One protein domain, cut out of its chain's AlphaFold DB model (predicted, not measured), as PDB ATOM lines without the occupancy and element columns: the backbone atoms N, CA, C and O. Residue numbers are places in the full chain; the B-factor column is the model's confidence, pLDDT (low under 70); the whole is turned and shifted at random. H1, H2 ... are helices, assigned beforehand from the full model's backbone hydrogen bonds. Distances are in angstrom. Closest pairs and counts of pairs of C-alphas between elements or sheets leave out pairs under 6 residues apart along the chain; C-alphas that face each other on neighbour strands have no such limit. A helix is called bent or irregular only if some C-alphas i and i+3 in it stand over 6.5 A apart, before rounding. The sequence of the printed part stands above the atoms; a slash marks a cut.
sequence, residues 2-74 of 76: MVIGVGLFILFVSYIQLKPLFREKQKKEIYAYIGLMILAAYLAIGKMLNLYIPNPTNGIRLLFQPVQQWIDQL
ATOM      1  N   MET A   2     181.397   7.495  11.485       87.00
ATOM      2  CA  MET A   2     180.432   6.817  12.389       87.00
ATOM      3  C   MET A   2     180.716   6.965  13.897       87.00
ATOM      4  O   MET A   2     179.817   7.350  14.637       87.00
ATOM      5  N   VAL A   3     181.962   6.757  14.347       92.06
ATOM      6  CA  VAL A   3     182.349   6.906  15.770       92.06
ATOM      7  C   VAL A   3     182.082   8.320  16.313       92.06
ATOM      8  O   VAL A   3     181.646   8.464  17.452       92.06
ATOM      9  N   ILE A   4     182.264   9.364  15.495       93.75
ATOM     10  CA  ILE A   4     181.967  10.758  15.876       93.75
ATOM     11  C   ILE A   4     180.451  10.948  16.021       93.75
ATOM     12  O   ILE A   4     180.002  11.542  16.995       93.75
ATOM     13  N   GLY A   5     179.659  10.389  15.100       94.81
ATOM     14  CA  GLY A   5     178.195  10.411  15.183       94.81
ATOM     15  C   GLY A   5     177.665   9.712  16.439       94.81
ATOM     16  O   GLY A   5     176.815  10.264  17.132       94.81
ATOM     17  N   VAL A   6     178.223   8.547  16.787       94.44
ATOM     18  CA  VAL A   6     177.902   7.836  18.037       94.44
ATOM     19  C   VAL A   6     178.319   8.646  19.266       94.44
ATOM     20  O   VAL A   6     177.526   8.769  20.193       94.44
ATOM     21  N   GLY A   7     179.507   9.258  19.269       95.19
ATOM     22  CA  GLY A   7     179.951  10.131  20.361       95.19
ATOM     23  C   GLY A   7     179.027  11.333  20.581       95.19
ATOM     24  O   GLY A   7     178.617  11.600  21.708       95.19
ATOM     25  N   LEU A   8     178.626  12.017  19.505       96.19
ATOM     26  CA  LEU A   8     177.674  13.132  19.563       96.19
ATOM     27  C   LEU A   8     176.281  12.683  20.031       96.19
ATOM     28  O   LEU A   8     175.664  13.369  20.843       96.19
ATOM     29  N   PHE A   9     175.803  11.518  19.583       95.69
ATOM     30  CA  PHE A   9     174.534  10.947  20.041       95.69
ATOM     31  C   PHE A   9     174.567  10.595  21.538       95.69
ATOM     32  O   PHE A   9     173.652  10.953  22.278       95.69
ATOM     33  N   ILE A  10     175.653   9.971  22.008       95.56
ATOM     34  CA  ILE A  10     175.892   9.672  23.429       95.56
ATOM     35  C   ILE A  10     175.862  10.957  24.265       95.56
ATOM     36  O   ILE A  10     175.180  10.993  25.289       95.56
ATOM     37  N   LEU A  11     176.538  12.025  23.824       95.56
ATOM     38  CA  LEU A  11     176.525  13.324  24.505       95.56
ATOM     39  C   LEU A  11     175.130  13.970  24.516       95.56
ATOM     40  O   LEU A  11     174.719  14.507  25.543       95.56
ATOM     41  N   PHE A  12     174.382  13.887  23.412       96.69
ATOM     42  CA  PHE A  12     173.024  14.430  23.306       96.69
ATOM     43  C   PHE A  12     172.046  13.735  24.264       96.69
ATOM     44  O   PHE A  12     171.359  14.404  25.039       96.69
ATOM     45  N   VAL A  13     172.039  12.397  24.283       95.75
ATOM     46  CA  VAL A  13     171.239  11.611  25.239       95.75
ATOM     47  C   VAL A  13     171.685  11.900  26.676       95.75
ATOM     48  O   VAL A  13     170.840  12.149  27.532       95.75
ATOM     49  N   SER A  14     172.998  11.970  26.934       95.12
ATOM     50  CA  SER A  14     173.532  12.289  28.268       95.12
ATOM     51  C   SER A  14     173.079  13.662  28.763       95.12
ATOM     52  O   SER A  14     172.697  13.792  29.924       95.12
ATOM     53  N   TYR A  15     173.063  14.681  27.898       95.00
ATOM     54  CA  TYR A  15     172.567  16.012  28.248       95.00
ATOM     55  C   TYR A  15     171.081  15.987  28.624       95.00
ATOM     56  O   TYR A  15     170.691  16.611  29.611       95.00
ATOM     57  N   ILE A  16     170.251  15.250  27.879       95.62
ATOM     58  CA  ILE A  16     168.819  15.114  28.179       95.62
ATOM     59  C   ILE A  16     168.608  14.364  29.503       95.62
ATOM     60  O   ILE A  16     167.823  14.824  30.330       95.62
ATOM     61  N   GLN A  17     169.328  13.262  29.736       93.19
ATOM     62  CA  GLN A  17     169.134  12.398  30.906       93.19
ATOM     63  C   GLN A  17     169.688  12.998  32.212       93.19
ATOM     64  O   GLN A  17     169.063  12.881  33.262       93.19
ATOM     65  N   LEU A  18     170.849  13.662  32.164       92.62
ATOM     66  CA  LEU A  18     171.494  14.231  33.356       92.62
ATOM     67  C   LEU A  18     170.848  15.546  33.816       92.62
ATOM     68  O   LEU A  18     170.894  15.873  35.001       92.62
ATOM     69  N   LYS A  19     170.227  16.310  32.910       91.06
ATOM     70  CA  LYS A  19     169.587  17.603  33.211       91.06
ATOM     71  C   LYS A  19     168.497  17.548  34.301       91.06
ATOM     72  O   LYS A  19     168.526  18.438  35.152       91.06
ATOM     73  N   PRO A  20     167.559  16.574  34.337       90.19
ATOM     74  CA  PRO A  20     166.651  16.397  35.475       90.19
ATOM     75  C   PRO A  20     167.379  15.879  36.725       90.19
ATOM     76  O   PRO A  20     167.261  16.494  37.781       90.19
ATOM     77  N   LEU A  21     168.227  14.853  36.601       88.31
ATOM     78  CA  LEU A  21     168.970  14.256  37.724       88.31
ATOM     79  C   LEU A  21     169.815  15.282  38.511       88.31
ATOM     80  O   LEU A  21     169.838  15.265  39.744       88.31
ATOM     81  N   PHE A  22     170.472  16.224  37.821       89.19
ATOM     82  CA  PHE A  22     171.196  17.329  38.461       89.19
ATOM     83  C   PHE A  22     170.269  18.333  39.166       89.19
ATOM     84  O   PHE A  22     170.648  18.870  40.208       89.19
ATOM     85  N   ARG A  23     169.062  18.582  38.638       87.50
ATOM     86  CA  ARG A  23     168.058  19.462  39.269       87.50
ATOM     87  C   ARG A  23     167.483  18.838  40.539       87.50
ATOM     88  O   ARG A  23     167.371  19.521  41.552       87.50
ATOM     89  N   GLU A  24     167.200  17.541  40.499       87.75
ATOM     90  CA  GLU A  24     166.668  16.757  41.623       87.75
ATOM     91  C   GLU A  24     167.764  16.314  42.616       87.75
ATOM     92  O   GLU A  24     167.474  15.717  43.650       87.75
ATOM     93  N   LYS A  25     169.035  16.660  42.347       85.81
ATOM     94  CA  LYS A  25     170.220  16.368  43.183       85.81
ATOM     95  C   LYS A  25     170.424  14.868  43.463       85.81
ATOM     96  O   LYS A  25     171.059  14.494  44.452       85.81
ATOM     97  N   GLN A  26     169.941  14.020  42.558       89.50
ATOM     98  CA  GLN A  26     169.939  12.555  42.609       89.50
ATOM     99  C   GLN A  26     171.341  11.970  42.354       89.50
ATOM    100  O   GLN A  26     171.650  11.407  41.305       89.50
ATOM    101  N   LYS A  27     172.255  12.168  43.314       88.75
ATOM    102  CA  LYS A  27     173.683  11.844  43.151       88.75
ATOM    103  C   LYS A  27     173.959  10.358  42.902       88.75
ATOM    104  O   LYS A  27     174.817  10.059  42.078       88.75
ATOM    105  N   LYS A  28     173.277   9.432  43.593       92.56
ATOM    106  CA  LYS A  28     173.518   7.979  43.428       92.56
ATOM    107  C   LYS A  28     173.198   7.543  41.998       92.56
ATOM    108  O   LYS A  28     173.894   6.730  41.402       92.56
ATOM    109  N   GLU A  29     172.159   8.148  41.463       93.56
ATOM    110  CA  GLU A  29     171.486   7.820  40.225       93.56
ATOM    111  C   GLU A  29     172.233   8.453  39.037       93.56
ATOM    112  O   GLU A  29     172.381   7.819  37.995       93.56
ATOM    113  N   ILE A  30     172.868   9.618  39.247       93.00
ATOM    114  CA  ILE A  30     173.924  10.162  38.371       93.00
ATOM    115  C   ILE A  30     175.111   9.192  38.272       93.00
ATOM    116  O   ILE A  30     175.564   8.912  37.162       93.00
ATOM    117  N   TYR A  31     175.617   8.653  39.389       94.50
ATOM    118  CA  TYR A  31     176.731   7.691  39.341       94.50
ATOM    119  C   TYR A  31     176.338   6.386  38.634       94.50
ATOM    120  O   TYR A  31     177.111   5.885  37.817       94.50
ATOM    121  N   ALA A  32     175.129   5.872  38.884       95.69
ATOM    122  CA  ALA A  32     174.595   4.703  38.186       95.69
ATOM    123  C   ALA A  32     174.465   4.951  36.672       95.69
ATOM    124  O   ALA A  32     174.926   4.132  35.875       95.69
ATOM    125  N   TYR A  33     173.916   6.105  36.270       94.94
ATOM    126  CA  TYR A  33     173.823   6.498  34.866       94.94
ATOM    127  C   TYR A  33     175.202   6.586  34.205       94.94
ATOM    128  O   TYR A  33     175.410   5.989  33.153       94.94
ATOM    129  N   ILE A  34     176.164   7.277  34.827       94.75
ATOM    130  CA  ILE A  34     177.520   7.436  34.279       94.75
ATOM    131  C   ILE A  34     178.209   6.074  34.117       94.75
ATOM    132  O   ILE A  34     178.794   5.822  33.065       94.75
ATOM    133  N   GLY A  35     178.100   5.174  35.101       96.44
ATOM    134  CA  GLY A  35     178.660   3.823  35.004       96.44
ATOM    135  C   GLY A  35     178.082   3.026  33.830       96.44
ATOM    136  O   GLY A  35     178.830   2.491  33.011       96.44
ATOM    137  N   LEU A  36     176.752   3.008  33.694       95.62
ATOM    138  CA  LEU A  36     176.069   2.343  32.579       95.62
ATOM    139  C   LEU A  36     176.399   2.988  31.223       95.62
ATOM    140  O   LEU A  36     176.607   2.275  30.242       95.62
ATOM    141  N   MET A  37     176.497   4.318  31.160       95.88
ATOM    142  CA  MET A  37     176.763   5.041  29.915       95.88
ATOM    143  C   MET A  37     178.217   4.884  29.449       95.88
ATOM    144  O   MET A  37     178.459   4.786  28.247       95.88
ATOM    145  N   ILE A  38     179.182   4.774  30.372       95.75
ATOM    146  CA  ILE A  38     180.577   4.422  30.054       95.75
ATOM    147  C   ILE A  38     180.652   3.002  29.481       95.75
ATOM    148  O   ILE A  38     181.307   2.796  28.460       95.75
ATOM    149  N   LEU A  39     179.947   2.033  30.078       94.94
ATOM    150  CA  LEU A  39     179.882   0.663  29.555       94.94
ATOM    151  C   LEU A  39     179.235   0.623  28.161       94.94
ATOM    152  O   LEU A  39     179.781   0.004  27.248       94.94
ATOM    153  N   ALA A  40     178.120   1.331  27.961       93.81
ATOM    154  CA  ALA A  40     177.458   1.434  26.662       93.81
ATOM    155  C   ALA A  40     178.364   2.083  25.598       93.81
ATOM    156  O   ALA A  40     178.461   1.576  24.480       93.81
ATOM    157  N   ALA A  41     179.073   3.161  25.950       94.19
ATOM    158  CA  ALA A  41     180.026   3.833  25.069       94.19
ATOM    159  C   ALA A  41     181.209   2.924  24.699       94.19
ATOM    160  O   ALA A  41     181.546   2.815  23.521       94.19
ATOM    161  N   TYR A  42     181.800   2.232  25.679       93.44
ATOM    162  CA  TYR A  42     182.890   1.278  25.462       93.44
ATOM    163  C   TYR A  42     182.471   0.141  24.523       93.44
ATOM    164  O   TYR A  42     183.174  -0.145  23.554       93.44
ATOM    165  N   LEU A  43     181.299  -0.464  24.749       92.62
ATOM    166  CA  LEU A  43     180.786  -1.546  23.908       92.62
ATOM    167  C   LEU A  43     180.466  -1.068  22.483       92.62
ATOM    168  O   LEU A  43     180.827  -1.740  21.515       92.62
ATOM    169  N   ALA A  44     179.825   0.096  22.331       92.31
ATOM    170  CA  ALA A  44     179.463   0.642  21.024       92.31
ATOM    171  C   ALA A  44     180.696   1.056  20.201       92.31
ATOM    172  O   ALA A  44     180.831   0.661  19.041       92.31
ATOM    173  N   ILE A  45     181.614   1.820  20.803       92.88
ATOM    174  CA  ILE A  45     182.821   2.316  20.130       92.88
ATOM    175  C   ILE A  45     183.806   1.168  19.896       92.88
ATOM    176  O   ILE A  45     184.316   1.030  18.788       92.88
ATOM    177  N   GLY A  46     184.022   0.298  20.886       92.38
ATOM    178  CA  GLY A  46     184.906  -0.860  20.752       92.38
ATOM    179  C   GLY A  46     184.456  -1.812  19.646       92.38
ATOM    180  O   GLY A  46     185.279  -2.226  18.834       92.38
ATOM    181  N   LYS A  47     183.143  -2.066  19.522       90.62
ATOM    182  CA  LYS A  47     182.586  -2.846  18.408       90.62
ATOM    183  C   LYS A  47     182.771  -2.146  17.055       90.62
ATOM    184  O   LYS A  47     183.112  -2.814  16.087       90.62
ATOM    185  N   MET A  48     182.596  -0.822  16.971       91.62
ATOM    186  CA  MET A  48     182.857  -0.068  15.728       91.62
ATOM    187  C   MET A  48     184.337  -0.040  15.323       91.62
ATOM    188  O   MET A  48     184.638   0.072  14.137       91.62
ATOM    189  N   LEU A  49     185.252  -0.141  16.287       93.06
ATOM    190  CA  LEU A  49     186.698  -0.210  16.062       93.06
ATOM    191  C   LEU A  49     187.216  -1.652  15.885       93.06
ATOM    192  O   LEU A  49     188.423  -1.843  15.770       93.06
ATOM    193  N   ASN A  50     186.330  -2.658  15.865       90.69
ATOM    194  CA  ASN A  50     186.668  -4.089  15.857       90.69
ATOM    195  C   ASN A  50     187.646  -4.507  16.977       90.69
ATOM    196  O   ASN A  50     188.440  -5.433  16.808       90.69
ATOM    197  N   LEU A  51     187.586  -3.847  18.140       90.88
ATOM    198  CA  LEU A  51     188.335  -4.277  19.318       90.88
ATOM    199  C   LEU A  51     187.800  -5.624  19.815       90.88
ATOM    200  O   LEU A  51     186.589  -5.858  19.835       90.88
ATOM    201  N   TYR A  52     188.703  -6.486  20.283       85.38
ATOM    202  CA  TYR A  52     188.326  -7.729  20.950       85.38
ATOM    203  C   TYR A  52     187.675  -7.426  22.307       85.38
ATOM    204  O   TYR A  52     188.347  -7.238  23.320       85.38
ATOM    205  N   ILE A  53     186.344  -7.364  22.312       84.56
ATOM    206  CA  ILE A  53     185.531  -7.298  23.525       84.56
ATOM    207  C   ILE A  53     185.270  -8.743  23.980       84.56
ATOM    208  O   ILE A  53     184.641  -9.499  23.231       84.56
ATOM    209  N   PRO A  54     185.708  -9.158  25.185       82.94
ATOM    210  CA  PRO A  54     185.435 -10.500  25.685       82.94
ATOM    211  C   PRO A  54     183.928 -10.686  25.895       82.94
ATOM    212  O   PRO A  54     183.291  -9.950  26.647       82.94
ATOM    213  N   ASN A  55     183.343 -11.675  25.219       84.00
ATOM    214  CA  ASN A  55     181.907 -11.933  25.286       84.00
ATOM    215  C   ASN A  55     181.538 -12.606  26.628       84.00
ATOM    216  O   ASN A  55     181.943 -13.754  26.840       84.00
ATOM    217  N   PRO A  56     180.745 -11.970  27.520       85.69
ATOM    218  CA  PRO A  56     180.383 -12.553  28.816       85.69
ATOM    219  C   PRO A  56     179.586 -13.859  28.678       85.69
ATOM    220  O   PRO A  56     179.677 -14.729  29.544       85.69
ATOM    221  N   THR A  57     178.886 -14.062  27.557       86.75
ATOM    222  CA  THR A  57     178.181 -15.314  27.248       86.75
ATOM    223  C   THR A  57     179.127 -16.515  27.166       86.75
ATOM    224  O   THR A  57     178.700 -17.636  27.421       86.75
ATOM    225  N   ASN A  58     180.422 -16.316  26.887       85.69
ATOM    226  CA  ASN A  58     181.409 -17.400  26.931       85.69
ATOM    227  C   ASN A  58     181.697 -17.844  28.377       85.69
ATOM    228  O   ASN A  58     181.830 -19.038  28.631       85.69
ATOM    229  N   GLY A  59     181.724 -16.905  29.330       86.12
ATOM    230  CA  GLY A  59     181.833 -17.210  30.761       86.12
ATOM    231  C   GLY A  59     180.573 -17.888  31.303       86.12
ATOM    232  O   GLY A  59     180.667 -18.873  32.028       86.12
ATOM    233  N   ILE A  60     179.389 -17.430  30.878       89.69
ATOM    234  CA  ILE A  60     178.114 -18.089  31.206       89.69
ATOM    235  C   ILE A  60     178.099 -19.524  30.653       89.69
ATOM    236  O   ILE A  60     177.774 -20.451  31.387       89.69
ATOM    237  N   ARG A  61     178.521 -19.739  29.399       90.19
ATOM    238  CA  ARG A  61     178.640 -21.087  28.817       90.19
ATOM    239  C   ARG A  61     179.551 -21.994  29.642       90.19
ATOM    240  O   ARG A  61     179.144 -23.113  29.918       90.19
ATOM    241  N   LEU A  62     180.713 -21.513  30.091       91.50
ATOM    242  CA  LEU A  62     181.625 -22.286  30.943       91.50
ATOM    243  C   LEU A  62     180.953 -22.758  32.249       91.50
ATOM    244  O   LEU A  62     181.148 -23.895  32.665       91.50
ATOM    245  N   LEU A  63     180.141 -21.898  32.874       93.38
ATOM    246  CA  LEU A  63     179.425 -22.206  34.117       93.38
ATOM    247  C   LEU A  63     178.247 -23.174  33.912       93.38
ATOM    248  O   LEU A  63     177.970 -23.990  34.787       93.38
ATOM    249  N   PHE A  64     177.554 -23.092  32.774       92.69
ATOM    250  CA  PHE A  64     176.369 -23.911  32.480       92.69
ATOM    251  C   PHE A  64     176.680 -25.214  31.723       92.69
ATOM    252  O   PHE A  64     175.866 -26.135  31.757       92.69
ATOM    253  N   GLN A  65     177.857 -25.342  31.106       92.19
ATOM    254  CA  GLN A  65     178.311 -26.552  30.412       92.19
ATOM    255  C   GLN A  65     178.166 -27.858  31.224       92.19
ATOM    256  O   GLN A  65     177.649 -28.813  30.648       92.19
ATOM    257  N   PRO A  66     178.536 -27.952  32.523       91.12
ATOM    258  CA  PRO A  66     178.336 -29.190  33.284       91.12
ATOM    259  C   PRO A  66     176.854 -29.526  33.520       91.12
ATOM    260  O   PRO A  66     176.488 -30.698  33.533       91.12
ATOM    261  N   VAL A  67     175.982 -28.517  33.656       93.38
ATOM    262  CA  VAL A  67     174.524 -28.725  33.770       93.38
ATOM    263  C   VAL A  67     173.959 -29.230  32.443       93.38
ATOM    264  O   VAL A  67     173.147 -30.149  32.430       93.38
ATOM    265  N   GLN A  68     174.427 -28.664  31.328       89.44
ATOM    266  CA  GLN A  68     174.045 -29.097  29.988       89.44
ATOM    267  C   GLN A  68     174.467 -30.553  29.737       89.44
ATOM    268  O   GLN A  68     173.623 -31.369  29.397       89.44
ATOM    269  N   GLN A  69     175.718 -30.912  30.045       92.25
ATOM    270  CA  GLN A  69     176.219 -32.290  29.944       92.25
ATOM    271  C   GLN A  69     175.436 -33.289  30.814       92.25
ATOM    272  O   GLN A  69     175.228 -34.423  30.394       92.25
ATOM    273  N   TRP A  70     174.987 -32.887  32.007       93.88
ATOM    274  CA  TRP A  70     174.168 -33.739  32.876       93.88
ATOM    275  C   TRP A  70     172.748 -33.955  32.327       93.88
ATOM    276  O   TRP A  70     172.211 -35.055  32.423       93.88
ATOM    277  N   ILE A  71     172.159 -32.934  31.696       93.25
ATOM    278  CA  ILE A  71     170.871 -33.045  30.993       93.25
ATOM    279  C   ILE A  71     171.017 -33.915  29.736       93.25
ATOM    280  O   ILE A  71     170.196 -34.803  29.513       93.25
ATOM    281  N   ASP A  72     172.087 -33.727  28.961       93.06
ATOM    282  CA  ASP A  72     172.390 -34.536  27.775       93.06
ATOM    283  C   ASP A  72     172.598 -36.027  28.137       93.06
ATOM    284  O   ASP A  72     172.278 -36.902  27.337       93.06
ATOM    285  N   GLN A  73     173.066 -36.334  29.355       91.44
ATOM    286  CA  GLN A  73     173.187 -37.699  29.904       91.44
ATOM    287  C   GLN A  73     171.885 -38.286  30.484       91.44
ATOM    288  O   GLN A  73     171.851 -39.472  30.795       91.44
ATOM    289  N   LEU A  74     170.834 -37.479  30.664       92.56
ATOM    290  CA  LEU A  74     169.513 -37.915  31.149       92.56
ATOM    291  C   LEU A  74     168.474 -38.067  30.027       92.56
ATOM    292  O   LEU A  74     167.380 -38.576  30.274       92.56
TER     293      LEU A  74
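AT A GLANCE: This is residues 2 to 74 of the 76 residues of an uncharacterized protein of Tepidibacillus fermentans (UniProt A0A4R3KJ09). Two long helices of 22 residues each, H1 and H2, lie side by side as a helical hairpin, and a third helix, H3, sticks out from it as an arm that touches neither of them. Residues 54 to 74, of which 56 to 72 belong to H3, stand free and make much of the length. The printed part has 73 residues with three named helices in the order H1, H2, H3 and no named strand; its class is all helix. The whole is extended, with a radius of gyration of the C-alphas of 18.7 A, and its outline is flat, spanning 58 by 32 by 13 A.

HOW THE PARTS SIT: H1, residues 2 to 23, and H2, residues 27 to 48, form a helical hairpin, two helices that follow each other along the chain and run opposite ways. They touch, with 11 pairs of C-alphas within 8 A. The closest C-alphas of the two are those of Val 3 and Ile 45, 6.3 A apart. Their lines stand at a shallow tilt of 7 degrees, and their centres are 10.8 A apart. H3, residues 56 to 72, is apart from H1 and apart from H2. In H2 every O i to N i+4 pair is within hydrogen-bond range; in H1 15 of 18 such pairs are, and in H3 11 of 13.

IN THESE COORDINATES: H1 begins with C-alpha 2 at (180.432, 6.817, 12.389) and is 32.2 A long from first to last C-alpha. It has a kink of 30 degrees near residue 17 and is only just irregular: C-alphas 17 and 20 are 6.6 A apart. A tight link of 3 residues leads to H2, which begins with C-alpha 27 at (173.683, 11.844, 43.151) and is 31.3 A long. A short link of 7 residues follows. H3 is 23.4 A long and ends with C-alpha 72 at (172.390, -34.536, 27.775). It has a kink of 49 degrees near residue 66 and is irregular, with C-alphas 63 and 66 lying 7.1 A apart.

THE WHOLE: The two C-alphas farthest apart are those of Arg 23 and Gln 73, at 58.1 A. Without the stretch that stands free, the body has 52 residues and spans 39 by 20 by 7 A, with a radius of gyration of 12.6 A. The printed part has no cut, and no link is long. The mean pLDDT of the printed part is 91.9, and no printed residue is under 70.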